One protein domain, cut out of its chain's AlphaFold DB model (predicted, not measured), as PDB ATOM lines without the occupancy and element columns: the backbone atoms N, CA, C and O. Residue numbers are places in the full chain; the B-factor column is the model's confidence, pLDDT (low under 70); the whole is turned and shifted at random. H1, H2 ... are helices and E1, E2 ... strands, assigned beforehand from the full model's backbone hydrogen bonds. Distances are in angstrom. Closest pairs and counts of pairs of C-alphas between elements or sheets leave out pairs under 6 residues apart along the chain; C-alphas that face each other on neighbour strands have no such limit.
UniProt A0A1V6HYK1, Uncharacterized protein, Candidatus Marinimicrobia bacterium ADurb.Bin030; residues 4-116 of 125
ATOM      1  N   ARG A   4       4.879   7.570  42.047       88.81
ATOM      2  CA  ARG A   4       3.807   8.559  42.130       88.81
ATOM      3  C   ARG A   4       3.604   9.119  40.739       88.81
ATOM      4  O   ARG A   4       4.513   9.767  40.222       88.81
ATOM      5  N   TRP A   5       2.457   8.848  40.141       91.25
ATOM      6  CA  TRP A   5       2.141   9.305  38.795       91.25
ATOM      7  C   TRP A   5       0.988  10.294  38.840       91.25
ATOM      8  O   TRP A   5       0.021  10.094  39.572       91.25
ATOM      9  N   ILE A   6       1.123  11.353  38.047       93.19
ATOM     10  CA  ILE A   6       0.049  12.269  37.678       93.19
ATOM     11  C   ILE A   6       0.057  12.320  36.156       93.19
ATOM     12  O   ILE A   6       1.114  12.517  35.555       93.19
ATOM     13  N   SER A   7      -1.107  12.175  35.541       94.12
ATOM     14  CA  SER A   7      -1.305  12.502  34.138       94.12
ATOM     15  C   SER A   7      -2.389  13.555  33.981       94.12
ATOM     16  O   SER A   7      -3.272  13.704  34.829       94.12
ATOM     17  N   VAL A   8      -2.312  14.262  32.859       95.38
ATOM     18  CA  VAL A   8      -3.317  15.226  32.433       95.38
ATOM     19  C   VAL A   8      -3.718  14.859  31.014       95.38
ATOM     20  O   VAL A   8      -2.874  14.802  30.124       95.38
ATOM     21  N   THR A   9      -5.003  14.604  30.815       96.06
ATOM     22  CA  THR A   9      -5.622  14.392  29.500       96.06
ATOM     23  C   THR A   9      -6.695  15.455  29.314       96.06
ATOM     24  O   THR A   9      -7.352  15.830  30.283       96.06
ATOM     25  N   TRP A  10      -6.886  15.962  28.099       97.19
ATOM     26  CA  TRP A  10      -7.935  16.942  27.819       97.19
ATOM     27  C   TRP A  10      -8.587  16.705  26.460       97.19
ATOM     28  O   TRP A  10      -7.996  16.081  25.579       97.19
ATOM     29  N   GLY A  11      -9.808  17.207  26.314       97.38
ATOM     30  CA  GLY A  11     -10.547  17.286  25.057       97.38
ATOM     31  C   GLY A  11     -11.125  18.686  24.888       97.38
ATOM     32  O   GLY A  11     -11.428  19.348  25.882       97.38
ATOM     33  N   ASP A  12     -11.241  19.140  23.643       97.00
ATOM     34  CA  ASP A  12     -11.817  20.448  23.323       97.00
ATOM     35  C   ASP A  12     -13.340  20.437  23.516       97.00
ATOM     36  O   ASP A  12     -14.011  19.439  23.249       97.00
ATOM     37  N   GLY A  13     -13.900  21.547  23.983       97.44
ATOM     38  CA  GLY A  13     -15.310  21.664  24.323       97.44
ATOM     39  C   GLY A  13     -15.720  20.852  25.553       97.44
ATOM     40  O   GLY A  13     -14.899  20.315  26.302       97.44
ATOM     41  N   ILE A  14     -17.036  20.752  25.755       97.44
ATOM     42  CA  ILE A  14     -17.621  19.950  26.830       97.44
ATOM     43  C   ILE A  14     -17.713  18.467  26.437       97.44
ATOM     44  O   ILE A  14     -18.582  18.046  25.678       97.44
ATOM     45  N   GLN A  15     -16.834  17.650  27.013       98.12
ATOM     46  CA  GLN A  15     -16.866  16.186  26.895       98.12
ATOM     47  C   GLN A  15     -17.843  15.599  27.927       98.12
ATOM     48  O   GLN A  15     -17.448  15.170  29.015       98.12
ATOM     49  N   THR A  16     -19.147  15.668  27.641       96.44
ATOM     50  CA  THR A  16     -20.212  15.273  28.589       96.44
ATOM     51  C   THR A  16     -20.099  13.826  29.065       96.44
ATOM     52  O   THR A  16     -20.414  13.521  30.213       96.44
ATOM     53  N   GLU A  17     -19.600  12.939  28.213       97.38
ATOM     54  CA  GLU A  17     -19.435  11.527  28.499       97.38
ATOM     55  C   GLU A  17     -18.370  11.285  29.577       97.38
ATOM     56  O   GLU A  17     -18.579  10.445  30.452       97.38
ATOM     57  N   TRP A  18     -17.304  12.095  29.635       97.94
ATOM     58  CA  TRP A  18     -16.280  11.993  30.689       97.94
ATOM     59  C   TRP A  18     -16.783  12.477  32.055       97.94
ATOM     60  O   TRP A  18     -16.200  12.136  33.082       97.94
ATOM     61  N   LEU A  19     -17.866  13.258  32.084       97.75
ATOM     62  CA  LEU A  19     -18.446  13.858  33.291       97.75
ATOM     63  C   LEU A  19     -19.540  12.982  33.928       97.75
ATOM     64  O   LEU A  19     -20.345  13.455  34.731       97.75
ATOM     65  N   THR A  20     -19.568  11.690  33.593       98.19
ATOM     66  CA  THR A  20     -20.464  10.687  34.186       98.19
ATOM     67  C   THR A  20     -19.662   9.587  34.878       98.19
ATOM     68  O   THR A  20     -18.530   9.308  34.492       98.19
ATOM     69  N   ASN A  21     -20.243   8.904  35.871       98.25
ATOM     70  CA  ASN A  21     -19.543   7.815  36.571       98.25
ATOM     71  C   ASN A  21     -19.078   6.707  35.611       98.25
ATOM     72  O   ASN A  21     -17.961   6.204  35.724       98.25
ATOM     73  N   VAL A  22     -19.942   6.329  34.663       98.00
ATOM     74  CA  VAL A  22     -19.648   5.274  33.687       98.00
ATOM     75  C   VAL A  22     -18.580   5.740  32.705       98.00
ATOM     76  O   VAL A  22     -17.570   5.058  32.551       98.00
ATOM     77  N   GLY A  23     -18.750   6.914  32.099       98.12
ATOM     78  CA  GLY A  23     -17.794   7.382  31.103       98.12
ATOM     79  C   GLY A  23     -16.442   7.772  31.700       98.12
ATOM     80  O   GLY A  23     -15.420   7.526  31.070       98.12
ATOM     81  N   LEU A  24     -16.378   8.253  32.949       98.31
ATOM     82  CA  LEU A  24     -15.103   8.469  33.644       98.31
ATOM     83  C   LEU A  24     -14.373   7.147  33.925       98.31
ATOM     84  O   LEU A  24     -13.159   7.055  33.738       98.31
ATOM     85  N   TYR A  25     -15.105   6.106  34.333       98.44
ATOM     86  CA  TYR A  25     -14.552   4.759  34.492       98.44
ATOM     87  C   TYR A  25     -14.002   4.209  33.168       98.44
ATOM     88  O   TYR A  25     -12.894   3.667  33.127       98.44
ATOM     89  N   GLU A  26     -14.755   4.352  32.078       98.06
ATOM     90  CA  GLU A  26     -14.333   3.919  30.743       98.06
ATOM     91  C   GLU A  26     -13.110   4.703  30.267       98.06
ATOM     92  O   GLU A  26     -12.110   4.091  29.883       98.06
ATOM     93  N   LYS A  27     -13.135   6.034  30.402       97.81
ATOM     94  CA  LYS A  27     -12.031   6.912  30.012       97.81
ATOM     95  C   LYS A  27     -10.760   6.614  30.796       97.81
ATOM     96  O   LYS A  27      -9.678   6.556  30.216       97.81
ATOM     97  N   ARG A  28     -10.862   6.354  32.102       97.56
ATOM     98  CA  ARG A  28      -9.695   5.951  32.893       97.56
ATOM     99  C   ARG A  28      -9.118   4.619  32.423       97.56
ATOM    100  O   ARG A  28      -7.904   4.500  32.335       97.56
ATOM    101  N   ASN A  29      -9.943   3.615  32.123       97.31
ATOM    102  CA  ASN A  29      -9.425   2.336  31.622       97.31
ATOM    103  C   ASN A  29      -8.835   2.459  30.211       97.31
ATOM    104  O   ASN A  29      -7.894   1.743  29.885       97.31
ATOM    105  N   GLU A  30      -9.344   3.370  29.378       96.69
ATOM    106  CA  GLU A  30      -8.704   3.745  28.113       96.69
ATOM    107  C   GLU A  30      -7.301   4.320  28.361       96.69
ATOM    108  O   GLU A  30      -6.331   3.821  27.797       96.69
ATOM    109  N   ILE A  31      -7.179   5.292  29.272       95.06
ATOM    110  CA  ILE A  31      -5.894   5.871  29.688       95.06
ATOM    111  C   ILE A  31      -4.972   4.799  30.299       95.06
ATOM    112  O   ILE A  31      -3.785   4.754  29.992       95.06
ATOM    113  N   GLY A  32      -5.509   3.880  31.104       94.81
ATOM    114  CA  GLY A  32      -4.759   2.803  31.756       94.81
ATOM    115  C   GLY A  32      -4.072   1.844  30.780       94.81
ATOM    116  O   GLY A  32      -3.003   1.311  31.088       94.81
ATOM    117  N   LYS A  33      -4.602   1.691  29.557       94.50
ATOM    118  CA  LYS A  33      -3.917   0.959  28.477       94.50
ATOM    119  C   LYS A  33      -2.610   1.637  28.063       94.50
ATOM    120  O   LYS A  33      -1.649   0.943  27.752       94.50
ATOM    121  N   LEU A  34      -2.543   2.970  28.117       92.19
ATOM    122  CA  LEU A  34      -1.323   3.737  27.830       92.19
ATOM    123  C   LEU A  34      -0.272   3.600  28.940       92.19
ATOM    124  O   LEU A  34       0.904   3.857  28.702       92.19
ATOM    125  N   TYR A  35      -0.670   3.162  30.136       90.38
ATOM    126  CA  TYR A  35       0.230   2.923  31.270       90.38
ATOM    127  C   TYR A  35       0.798   1.498  31.310       90.38
ATOM    128  O   TYR A  35       1.245   1.045  32.361       90.38
ATOM    129  N   GLY A  36       0.752   0.778  30.188       89.94
ATOM    130  CA  GLY A  36       1.201  -0.613  30.114       89.94
ATOM    131  C   GLY A  36       0.116  -1.641  30.435       89.94
ATOM    132  O   GLY A  36       0.435  -2.798  30.652       89.94
ATOM    133  N   GLY A  37      -1.166  -1.256  30.430       93.81
ATOM    134  CA  GLY A  37      -2.266  -2.201  30.649       93.81
ATOM    135  C   GLY A  37      -2.709  -2.291  32.106       93.81
ATOM    136  O   GLY A  37      -2.942  -3.378  32.629       93.81
ATOM    137  N   ILE A  38      -2.870  -1.148  32.771       95.62
ATOM    138  CA  ILE A  38      -3.532  -1.123  34.076       95.62
ATOM    139  C   ILE A  38      -5.045  -0.974  33.921       95.62
ATOM    140  O   ILE A  38      -5.534  -0.320  33.000       95.62
ATOM    141  N   MET A  39      -5.785  -1.528  34.875       96.94
ATOM    142  CA  MET A  39      -7.243  -1.489  34.918       96.94
ATOM    143  C   MET A  39      -7.737  -1.048  36.294       96.94
ATOM    144  O   MET A  39      -7.022  -1.118  37.293       96.94
ATOM    145  N   THR A  40      -8.979  -0.578  36.340       97.25
ATOM    146  CA  THR A  40      -9.663  -0.146  37.564       97.25
ATOM    147  C   THR A  40     -10.429  -1.307  38.195       97.25
ATOM    148  O   THR A  40     -11.271  -1.925  37.543       97.25
ATOM    149  N   ASP A  41     -10.193  -1.583  39.478       96.19
ATOM    150  CA  ASP A  41     -10.937  -2.603  40.218       96.19
ATOM    151  C   ASP A  41     -12.304  -2.066  40.665       96.19
ATOM    152  O   ASP A  41     -12.415  -1.279  41.609       96.19
ATOM    153  N   LYS A  42     -13.369  -2.534  40.003       94.56
ATOM    154  CA  LYS A  42     -14.753  -2.130  40.299       94.56
ATOM    155  C   LYS A  42     -15.183  -2.404  41.742       94.56
ATOM    156  O   LYS A  42     -16.083  -1.726  42.229       94.56
ATOM    157  N   ARG A  43     -14.578  -3.379  42.432       95.06
ATOM    158  CA  ARG A  43     -14.976  -3.773  43.796       95.06
ATOM    159  C   ARG A  43     -14.660  -2.701  44.837       95.06
ATOM    160  O   ARG A  43     -15.313  -2.657  45.873       95.06
ATOM    161  N   PHE A  44     -13.673  -1.850  44.558       93.56
ATOM    162  CA  PHE A  44     -13.192  -0.802  45.462       93.56
ATOM    163  C   PHE A  44     -13.414   0.601  44.892       93.56
ATOM    164  O   PHE A  44     -12.748   1.551  45.301       93.56
ATOM    165  N   LEU A  45     -14.313   0.720  43.914       97.19
ATOM    166  CA  LEU A  45     -14.558   1.952  43.183       97.19
ATOM    167  C   LEU A  45     -15.572   2.838  43.911       97.19
ATOM    168  O   LEU A  45     -16.653   2.384  44.282       97.19
ATOM    169  N   GLY A  46     -15.239   4.116  44.059       98.06
ATOM    170  CA  GLY A  46     -16.133   5.142  44.578       98.06
ATOM    171  C   GLY A  46     -16.144   6.391  43.703       98.06
ATOM    172  O   GLY A  46     -15.192   6.668  42.972       98.06
ATOM    173  N   PHE A  47     -17.234   7.150  43.807       98.31
ATOM    174  CA  PHE A  47     -17.441   8.416  43.107       98.31
ATOM    175  C   PHE A  47     -17.920   9.486  44.082       98.31
ATOM    176  O   PHE A  47     -18.669   9.191  45.012       98.31
ATOM    177  N   GLN A  48     -17.506  10.729  43.858       97.44
ATOM    178  CA  GLN A  48     -17.982  11.884  44.613       97.44
ATOM    179  C   GLN A  48     -17.869  13.161  43.779       97.44
ATOM    180  O   GLN A  48     -16.927  13.314  43.002       97.44
ATOM    181  N   PHE A  49     -18.791  14.102  43.971       96.19
ATOM    182  CA  PHE A  49     -18.569  15.475  43.525       96.19
ATOM    183  C   PHE A  49     -17.547  16.139  44.443       96.19
ATOM    184  O   PHE A  49     -17.579  15.957  45.662       96.19
ATOM    185  N   PHE A  50     -16.609  16.874  43.857       93.56
ATOM    186  CA  PHE A  50     -15.470  17.413  44.579       93.56
ATOM    187  C   PHE A  50     -15.020  18.744  43.985       93.56
ATOM    188  O   PHE A  50     -15.013  18.910  42.770       93.56
ATOM    189  N   LYS A  51     -14.567  19.673  44.832       91.38
ATOM    190  CA  LYS A  51     -13.970  20.929  44.367       91.38
ATOM    191  C   LYS A  51     -12.478  20.735  44.082       91.38
ATOM    192  O   LYS A  51     -11.666  20.684  45.011       91.38
ATOM    193  N   PHE A  52     -12.105  20.618  42.813       89.81
ATOM    194  CA  PHE A  52     -10.710  20.513  42.387       89.81
ATOM    195  C   PHE A  52     -10.165  21.907  42.057       89.81
ATOM    196  O   PHE A  52     -10.411  22.453  40.985       89.81
ATOM    197  N   GLY A  53      -9.463  22.521  43.013       87.12
ATOM    198  CA  GLY A  53      -9.062  23.924  42.892       87.12
ATOM    199  C   GLY A  53     -10.295  24.830  42.857       87.12
ATOM    200  O   GLY A  53     -11.017  24.936  43.853       87.12
ATOM    201  N   GLU A  54     -10.547  25.484  41.723       87.94
ATOM    202  CA  GLU A  54     -11.762  26.274  41.476       87.94
ATOM    203  C   GLU A  54     -12.880  25.504  40.764       87.94
ATOM    204  O   GLU A  54     -14.006  25.989  40.741       87.94
ATOM    205  N   TYR A  55     -12.590  24.324  40.216       92.44
ATOM    206  CA  TYR A  55     -13.512  23.596  39.352       92.44
ATOM    207  C   TYR A  55     -14.389  22.622  40.139       92.44
ATOM    208  O   TYR A  55     -13.907  21.909  41.027       92.44
ATOM    209  N   ASP A  56     -15.661  22.545  39.761       95.00
ATOM    210  CA  ASP A  56     -16.542  21.457  40.172       95.00
ATOM    211  C   ASP A  56     -16.195  20.211  39.355       95.00
ATOM    212  O   ASP A  56     -16.326  20.189  38.129       95.00
ATOM    213  N   ALA A  57     -15.704  19.183  40.039       97.06
ATOM    214  CA  ALA A  57     -15.195  17.972  39.423       97.06
ATOM    215  C   ALA A  57     -16.002  16.742  39.838       97.06
ATOM    216  O   ALA A  57     -16.395  16.583  40.999       97.06
ATOM    217  N   LEU A  58     -16.163  15.815  38.899       98.44
ATOM    218  CA  LEU A  58     -16.469  14.432  39.221       98.44
ATOM    219  C   LEU A  58     -15.165  13.737  39.616       98.44
ATOM    220  O   LEU A  58     -14.249  13.603  38.806       98.44
ATOM    221  N   LYS A  59     -15.079  13.288  40.866       98.00
ATOM    222  CA  LYS A  59     -13.960  12.501  41.376       98.00
ATOM    223  C   LYS A  59     -14.323  11.023  41.389       98.00
ATOM    224  O   LYS A  59     -15.354  10.638  41.934       98.00
ATOM    225  N   MET A  60     -13.420  10.200  40.878       98.31
ATOM    226  CA  MET A  60     -13.428   8.746  40.979       98.31
ATOM    227  C   MET A  60     -12.196   8.292  41.762       98.31
ATOM    228  O   MET A  60     -11.118   8.854  41.600       98.31
ATOM    229  N   TYR A  61     -12.335   7.301  42.633       97.44
ATOM    230  CA  TYR A  61     -11.230   6.800  43.450       97.44
ATOM    231  C   TYR A  61     -11.362   5.300  43.682       97.44
ATOM    232  O   TYR A  61     -12.468   4.758  43.653       97.44
ATOM    233  N   GLY A  62     -10.245   4.622  43.923       96.50
ATOM    234  CA  GLY A  62     -10.258   3.187  44.185       96.50
ATOM    235  C   GLY A  62      -8.891   2.546  44.029       96.50
ATOM    236  O   GLY A  62      -7.864   3.182  44.269       96.50
ATOM    237  N   LEU A  63      -8.892   1.276  43.622       95.81
ATOM    238  CA  LEU A  63      -7.680   0.515  43.338       95.81
ATOM    239  C   LEU A  63      -7.514   0.272  41.840       95.81
ATOM    240  O   LEU A  63      -8.483   0.011  41.125       95.81
ATOM    241  N   TRP A  64      -6.271   0.327  41.380       96.31
ATOM    242  CA  TRP A  64      -5.870  -0.157  40.068       96.31
ATOM    243  C   TRP A  64      -5.063  -1.449  40.211       96.31
ATOM    244  O   TRP A  64      -4.441  -1.690  41.249       96.31
ATOM    245  N   TYR A  65      -5.066  -2.264  39.161       96.06
ATOM    246  CA  TYR A  65      -4.254  -3.473  39.051       96.06
ATOM    247  C   TYR A  65      -3.669  -3.599  37.643       96.06
ATOM    248  O   TYR A  65      -4.267  -3.123  36.676       96.06
ATOM    249  N   HIS A  66      -2.498  -4.219  37.525       96.06
ATOM    250  CA  HIS A  66      -1.922  -4.590  36.234       96.06
ATOM    251  C   HIS A  66      -2.561  -5.889  35.729       96.06
ATOM    252  O   HIS A  66      -2.808  -6.801  36.516       96.06
ATOM    253  N   ILE A  67      -2.840  -5.991  34.428       94.50
ATOM    254  CA  ILE A  67      -3.524  -7.172  33.864       94.50
ATOM    255  C   ILE A  67      -2.655  -8.437  33.837       94.50
ATOM    256  O   ILE A  67      -3.190  -9.538  33.909       94.50
ATOM    257  N   GLU A  68      -1.333  -8.278  33.754       93.94
ATOM    258  CA  GLU A  68      -0.373  -9.390  33.635       93.94
ATOM    259  C   GLU A  68       0.561  -9.537  34.844       93.94
ATOM    260  O   GLU A  68       1.125 -10.604  35.070       93.94
ATOM    261  N   GLU A  69       0.720  -8.486  35.650       91.81
ATOM    262  CA  GLU A  69       1.719  -8.449  36.719       91.81
ATOM    263  C   GLU A  69       1.033  -8.345  38.076       91.81
ATOM    264  O   GLU A  69      -0.063  -7.801  38.199       91.81
ATOM    265  N   THR A  70       1.698  -8.815  39.133       88.25
ATOM    266  CA  THR A  70       1.204  -8.654  40.512       88.25
ATOM    267  C   THR A  70       1.518  -7.246  41.025       88.25
ATOM    268  O   THR A  70       2.262  -7.060  41.986       88.25
ATOM    269  N   GLN A  71       0.972  -6.239  40.344       92.31
ATOM    270  CA  GLN A  71       1.117  -4.828  40.682       92.31
ATOM    271  C   GLN A  71      -0.249  -4.160  40.805       92.31
ATOM    272  O   GLN A  71      -1.204  -4.508  40.110       92.31
ATOM    273  N   GLY A  72      -0.330  -3.178  41.696       93.06
ATOM    274  CA  GLY A  72      -1.542  -2.414  41.929       93.06
ATOM    275  C   GLY A  72      -1.364  -1.385  43.031       93.06
ATOM    276  O   GLY A  72      -0.332  -1.329  43.708       93.06
ATOM    277  N   GLY A  73      -2.388  -0.568  43.229       93.25
ATOM    278  CA  GLY A  73      -2.362   0.458  44.259       93.25
ATOM    279  C   GLY A  73      -3.539   1.418  44.180       93.25
ATOM    280  O   GLY A  73      -4.461   1.211  43.390       93.25
ATOM    281  N   PRO A  74      -3.547   2.460  45.021       94.69
ATOM    282  CA  PRO A  74      -4.612   3.446  45.027       94.69
ATOM    283  C   PRO A  74      -4.502   4.400  43.836       94.69
ATOM    284  O   PRO A  74      -3.401   4.713  43.368       94.69
ATOM    285  N   PHE A  75      -5.653   4.899  43.391       95.81
ATOM    286  CA  PHE A  75      -5.755   5.991  42.431       95.81
ATOM    287  C   PHE A  75      -6.858   6.983  42.816       95.81
ATOM    288  O   PHE A  75      -7.807   6.645  43.529       95.81
ATOM    289  N   GLU A  76      -6.747   8.190  42.269       96.50
ATOM    290  CA  GLU A  76      -7.822   9.174  42.188       96.50
ATOM    291  C   GLU A  76      -7.808   9.832  40.812       96.50
ATOM    292  O   GLU A  76      -6.758  10.227  40.313       96.50
ATOM    293  N   THR A  77      -8.986   9.990  40.226       97.62
ATOM    294  CA  THR A  77      -9.192  10.604  38.920       97.62
ATOM    295  C   THR A  77     -10.212  11.718  39.057       97.62
ATOM    296  O   THR A  77     -11.265  11.516  39.659       97.62
ATOM    297  N   TYR A  78      -9.925  12.878  38.483       97.81
ATOM    298  CA  TYR A  78     -10.816  14.033  38.480       97.81
ATOM    299  C   TYR A  78     -11.197  14.376  37.049       97.81
ATOM    300  O   TYR A  78     -10.310  14.476  36.210       97.81
ATOM    301  N   ALA A  79     -12.483  14.599  36.796       98.25
ATOM    302  CA  ALA A  79     -12.995  15.116  35.536       98.25
ATOM    303  C   ALA A  79     -13.705  16.448  35.767       98.25
ATOM    304  O   ALA A  79     -14.595  16.521  36.615       98.25
ATOM    305  N   PHE A  80     -13.334  17.491  35.030       97.62
ATOM    306  CA  PHE A  80     -13.993  18.797  35.108       97.62
ATOM    307  C   PHE A  80     -13.927  19.536  33.775       97.62
ATOM    308  O   PHE A  80     -12.997  19.348  32.994       97.62
ATOM    309  N   TYR A  81     -14.916  20.391  33.527       97.25
ATOM    310  CA  TYR A  81     -14.919  21.307  32.391       97.25
ATOM    311  C   TYR A  81     -14.402  22.680  32.824       97.25
ATOM    312  O   TYR A  81     -14.855  23.236  33.825       97.25
ATOM    313  N   ASP A  82     -13.464  23.229  32.058       95.56
ATOM    314  CA  ASP A  82     -13.016  24.606  32.186       95.56
ATOM    315  C   ASP A  82     -13.592  25.461  31.057       95.56
ATOM    316  O   ASP A  82     -13.128  25.428  29.914       95.56
ATOM    317  N   TRP A  83     -14.571  26.289  31.418       92.12
ATOM    318  CA  TRP A  83     -15.233  27.227  30.516       92.12
ATOM    319  C   TRP A  83     -14.299  28.317  29.972       92.12
ATOM    320  O   TRP A  83     -14.597  28.906  28.938       92.12
ATOM    321  N   ARG A  84     -13.175  28.609  30.646       91.50
ATOM    322  CA  ARG A  84     -12.238  29.667  30.227       91.50
ATOM    323  C   ARG A  84     -11.405  29.239  29.027       91.50
ATOM    324  O   ARG A  84     -11.126  30.056  28.155       91.50
ATOM    325  N   THR A  85     -10.998  27.971  28.999       93.88
ATOM    326  CA  THR A  85     -10.233  27.386  27.886       93.88
ATOM    327  C   THR A  85     -11.084  26.577  26.917       93.88
ATOM    328  O   THR A  85     -10.542  26.079  25.938       93.88
ATOM    329  N   ASP A  86     -12.377  26.425  27.208       95.38
ATOM    330  CA  ASP A  86     -13.308  25.541  26.505       95.38
ATOM    331  C   ASP A  86     -12.757  24.115  26.357       95.38
ATOM    332  O   ASP A  86     -12.580  23.600  25.256       95.38
ATOM    333  N   ARG A  87     -12.401  23.490  27.487       97.06
ATOM    334  CA  ARG A  87     -11.831  22.132  27.522       97.06
ATOM    335  C   ARG A  87     -12.350  21.333  28.705       97.06
ATOM    336  O   ARG A  87     -12.454  21.861  29.810       97.06
ATOM    337  N   THR A  88     -12.566  20.037  28.508       98.19
ATOM    338  CA  THR A  88     -12.734  19.080  29.609       98.19
ATOM    339  C   THR A  88     -11.402  18.419  29.925       98.19
ATOM    340  O   THR A  88     -10.736  17.892  29.036       98.19
ATOM    341  N   PHE A  89     -11.027  18.414  31.201       97.75
ATOM    342  CA  PHE A  89      -9.795  17.823  31.709       97.75
ATOM    343  C   PHE A  89     -10.064  16.542  32.492       97.75
ATOM    344  O   PHE A  89     -11.067  16.428  33.196       97.75
ATOM    345  N   ILE A  90      -9.113  15.614  32.404       97.81
ATOM    346  CA  ILE A  90      -8.964  14.439  33.256       97.81
ATOM    347  C   ILE A  90      -7.601  14.524  33.937       97.81
ATOM    348  O   ILE A  90      -6.568  14.508  33.265       97.81
ATOM    349  N   ILE A  91      -7.602  14.590  35.266       97.12
ATOM    350  CA  ILE A  91      -6.397  14.493  36.090       97.12
ATOM    351  C   ILE A  91      -6.399  13.108  36.728       97.12
ATOM    352  O   ILE A  91      -7.198  12.866  37.632       97.12
ATOM    353  N   ASP A  92      -5.547  12.196  36.257       96.94
ATOM    354  CA  ASP A  92      -5.410  10.854  36.845       96.94
ATOM    355  C   ASP A  92      -4.160  10.789  37.713       96.94
ATOM    356  O   ASP A  92      -3.064  11.135  37.272       96.94
ATOM    357  N   MET A  93      -4.326  10.333  38.946       95.25
ATOM    358  CA  MET A  93      -3.247  10.121  39.896       95.25
ATOM    359  C   MET A  93      -3.250   8.678  40.354       95.25
ATOM    360  O   MET A  93      -4.289   8.164  40.762       95.25
ATOM    361  N   LEU A  94      -2.081   8.046  40.390       93.69
ATOM    362  CA  LEU A  94      -1.951   6.702  40.936       93.69
ATOM    363  C   LEU A  94      -0.613   6.491  41.628       93.69
ATOM    364  O   LEU A  94       0.376   7.187  41.376       93.69
ATOM    365  N   MET A  95      -0.594   5.510  42.523       92.06
ATOM    366  CA  MET A  95       0.604   5.125  43.252       92.06
ATOM    367  C   MET A  95       0.872   3.628  43.160       92.06
ATOM    368  O   MET A  95      -0.055   2.823  43.227       92.06
ATOM    369  N   TYR A  96       2.156   3.279  43.100       89.62
ATOM    370  CA  TYR A  96       2.663   1.925  43.309       89.62
ATOM    371  C   TYR A  96       3.721   1.957  44.414       89.62
ATOM    372  O   TYR A  96       4.699   2.696  44.320       89.62
ATOM    373  N   GLY A  97       3.543   1.177  45.473       85.94
ATOM    374  CA  GLY A  97       4.483   1.163  46.595       85.94
ATOM    375  C   GLY A  97       4.147   0.068  47.601       85.94
ATOM    376  O   GLY A  97       3.568   0.368  48.645       85.94
ATOM    377  N   PRO A  98       4.455  -1.202  47.291       79.12
ATOM    378  CA  PRO A  98       4.214  -2.305  48.213       79.12
ATOM    379  C   PRO A  98       4.999  -2.100  49.518       79.12
ATOM    380  O   PRO A  98       6.175  -1.746  49.491       79.12
ATOM    381  N   GLY A  99       4.342  -2.314  50.663       75.06
ATOM    382  CA  GLY A  99       4.951  -2.184  51.996       75.06
ATOM    383  C   GLY A  99       5.067  -0.754  52.546       75.06
ATOM    384  O   GLY A  99       5.509  -0.582  53.679       75.06
ATOM    385  N   GLU A 100       4.643   0.265  51.794       78.19
ATOM    386  CA  GLU A 100       4.741   1.674  52.192       78.19
ATOM    387  C   GLU A 100       3.449   2.202  52.841       78.19
ATOM    388  O   GLU A 100       2.337   1.767  52.530       78.19
ATOM    389  N   LYS A 101       3.566   3.229  53.696       76.25
ATOM    390  CA  LYS A 101       2.402   3.993  54.190       76.25
ATOM    391  C   LYS A 101       1.907   4.964  53.113       76.25
ATOM    392  O   LYS A 101       2.172   6.166  53.162       76.25
ATOM    393  N   LEU A 102       1.170   4.433  52.140       76.81
ATOM    394  CA  LEU A 102       0.730   5.170  50.950       76.81
ATOM    395  C   LEU A 102      -0.177   6.374  51.251       76.81
ATOM    396  O   LEU A 102      -0.173   7.325  50.479       76.81
ATOM    397  N   SER A 103      -0.894   6.396  52.378       74.00
ATOM    398  CA  SER A 103      -1.849   7.467  52.709       74.00
ATOM    399  C   SER A 103      -1.219   8.864  52.807       74.00
ATOM    400  O   SER A 103      -1.767   9.824  52.269       74.00
ATOM    401  N   VAL A 104      -0.051   8.994  53.447       76.56
ATOM    402  CA  VAL A 104       0.644  10.290  53.593       76.56
ATOM    403  C   VAL A 104       1.180  10.774  52.247       76.56
ATOM    404  O   VAL A 104       1.077  11.951  51.906       76.56
ATOM    405  N   LEU A 105       1.725   9.853  51.457       77.38
ATOM    406  CA  LEU A 105       2.281  10.156  50.143       77.38
ATOM    407  C   LEU A 105       1.190  10.558  49.148       77.38
ATOM    408  O   LEU A 105       1.388  11.486  48.364       77.38
ATOM    409  N   PHE A 106       0.035   9.901  49.227       81.00
ATOM    410  CA  PHE A 106      -1.117  10.195  48.389       81.00
ATOM    411  C   PHE A 106      -1.681  11.588  48.688       81.00
ATOM    412  O   PHE A 106      -1.999  12.336  47.770       81.00
ATOM    413  N   ARG A 107      -1.696  12.001  49.963       83.69
ATOM    414  CA  ARG A 107      -2.065  13.368  50.361       83.69
ATOM    415  C   ARG A 107      -1.148  14.422  49.734       83.69
ATOM    416  O   ARG A 107      -1.623  15.465  49.297       83.69
ATOM    417  N   GLY A 108       0.156  14.152  49.679       83.19
ATOM    418  CA  GLY A 108       1.113  15.024  48.994       83.19
ATOM    419  C   GLY A 108       0.840  15.117  47.492       83.19
ATOM    420  O   GLY A 108       0.871  16.206  46.932       83.19
ATOM    421  N   LEU A 109       0.508  13.989  46.859       83.75
ATOM    422  CA  LEU A 109       0.143  13.935  45.442       83.75
ATOM    423  C   LEU A 109      -1.131  14.737  45.149       83.75
ATOM    424  O   LEU A 109      -1.161  15.512  44.198       83.75
ATOM    425  N   GLU A 110      -2.138  14.610  46.014       83.06
ATOM    426  CA  GLU A 110      -3.386  15.375  45.953       83.06
ATOM    427  C   GLU A 110      -3.120  16.888  46.045       83.06
ATOM    428  O   GLU A 110      -3.705  17.665  45.293       83.06
ATOM    429  N   LEU A 111      -2.219  17.319  46.938       86.56
ATOM    430  CA  LEU A 111      -1.821  18.726  47.048       86.56
ATOM    431  C   LEU A 111      -1.118  19.220  45.780       86.56
ATOM    432  O   LEU A 111      -1.458  20.296  45.301       86.56
ATOM    433  N   THR A 112      -0.200  18.432  45.214       85.62
ATOM    434  CA  THR A 112       0.468  18.760  43.945       85.62
ATOM    435  C   THR A 112      -0.526  18.850  42.791       85.62
ATOM    436  O   THR A 112      -0.484  19.799  42.020       85.62
ATOM    437  N   ALA A 113      -1.456  17.904  42.663       84.69
ATOM    438  CA  ALA A 113      -2.450  17.954  41.595       84.69
ATOM    439  C   ALA A 113      -3.351  19.186  41.715       84.69
ATOM    440  O   ALA A 113      -3.671  19.810  40.710       84.69
ATOM    441  N   LYS A 114      -3.699  19.601  42.936       85.44
ATOM    442  CA  LYS A 114      -4.504  20.808  43.178       85.44
ATOM    443  C   LYS A 114      -3.800  22.120  42.836       85.44
ATOM    444  O   LYS A 114      -4.475  23.145  42.796       85.44
ATOM    445  N   THR A 115      -2.489  22.118  42.586       87.69
ATOM    446  CA  THR A 115      -1.807  23.293  42.020       87.69
ATOM    447  C   THR A 115      -1.952  23.375  40.503       87.69
ATOM    448  O   THR A 115      -1.412  24.300  39.903       87.69
ATOM    449  N   PHE A 116      -2.630  22.415  39.864       88.56
ATOM    450  CA  PHE A 116      -2.953  22.490  38.448       88.56
ATOM    451  C   PHE A 116      -3.830  23.713  38.173       88.56
ATOM    452  O   PHE A 116      -4.876  23.910  38.793       88.56
TER     453      PHE A 116
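What this domain is: This is residues 4 to 116 of the 125 residues of an uncharacterized protein of Candidatus Marinimicrobia bacterium ADurb.Bin030 (UniProt A0A1V6HYK1). A twisted sheet of five long strands makes a slab with helices on both faces: H2 slants across one face, and H3 runs along the strands on the other. The short H1 grazes the sheet just before H2, and E2, at one edge, bends sharply by 101 degrees at residue 43. The printed part has 113 residues, with three named helices and five named strands in the order E1 H1 H2 E2 E3 E4 E5 H3; the class is mixed, helices and strands. The sheet runs E1 E5 E4 E3 E2, all antiparallel. The whole is compact, with a radius of gyration of the C-alphas of 13.6 A, yet elongated in outline, spanning 42 by 26 by 21 A.

How they stand to each other: E1, residues 4 to 12, is an edge strand and the antiparallel neighbour of E5, residues 87 to 96, at 164 degrees; N 7 and O 92 are 2.8 A apart, within hydrogen-bond range. H1, residues 16 to 19, only grazes the sheet. It touches H2, residues 21 to 34, only at the corner, with residues 23 to 27 of H2 alone; the closest C-alphas are those of Trp 18 and Leu 24, 4.7 A apart. H2 is on the sheet at a height of 6.6 A, only just over E3, residues 55 to 66, on which 3 of its C-alphas fall. It runs slantwise to the strands, at 52 degrees to E3 on the local plane. E2, residues 38 to 52, E3, E4, residues 72 to 82, and E5 form a meander, each strand the antiparallel neighbour of the one before. Each successive pair is a hairpin: N 48 and O 59 are 2.9 A apart, N 60 and O 77 2.8 A, and N 93 and O 76 2.8 A, within hydrogen-bond range. H3, residues 102 to 113, is on the opposite face from H2, at a height of 9.0 A over E5 and E4, and runs along the strands, at 21 degrees to E4 on the local plane. H2 and H3 are apart. Every O i to N i+4 pair is within hydrogen-bond range in H3, and 9 of 10 in H2; H1 is too short for such a pair.

Where its parts are: E1 begins at C-alpha 4, (3.807, 8.559, 42.130), and is 27.2 A long. H2 is 20.6 A long, from C-alpha 21 at (-19.543, 7.815, 36.571). E2 is 24.3 A, E3 30.6 A, E4 30.9 A and E5 29.5 A long. H3 is 16.2 A long and ends at C-alpha 113, (-2.450, 17.954, 41.595).

The domain as a whole: The C-alphas of Arg 84 and Gly 99 are the two farthest apart, at 42.2 A. The printed part has no cut, and its links between named elements are tight. Mean pLDDT of the printed part is 92.9, and no printed residue is under 70.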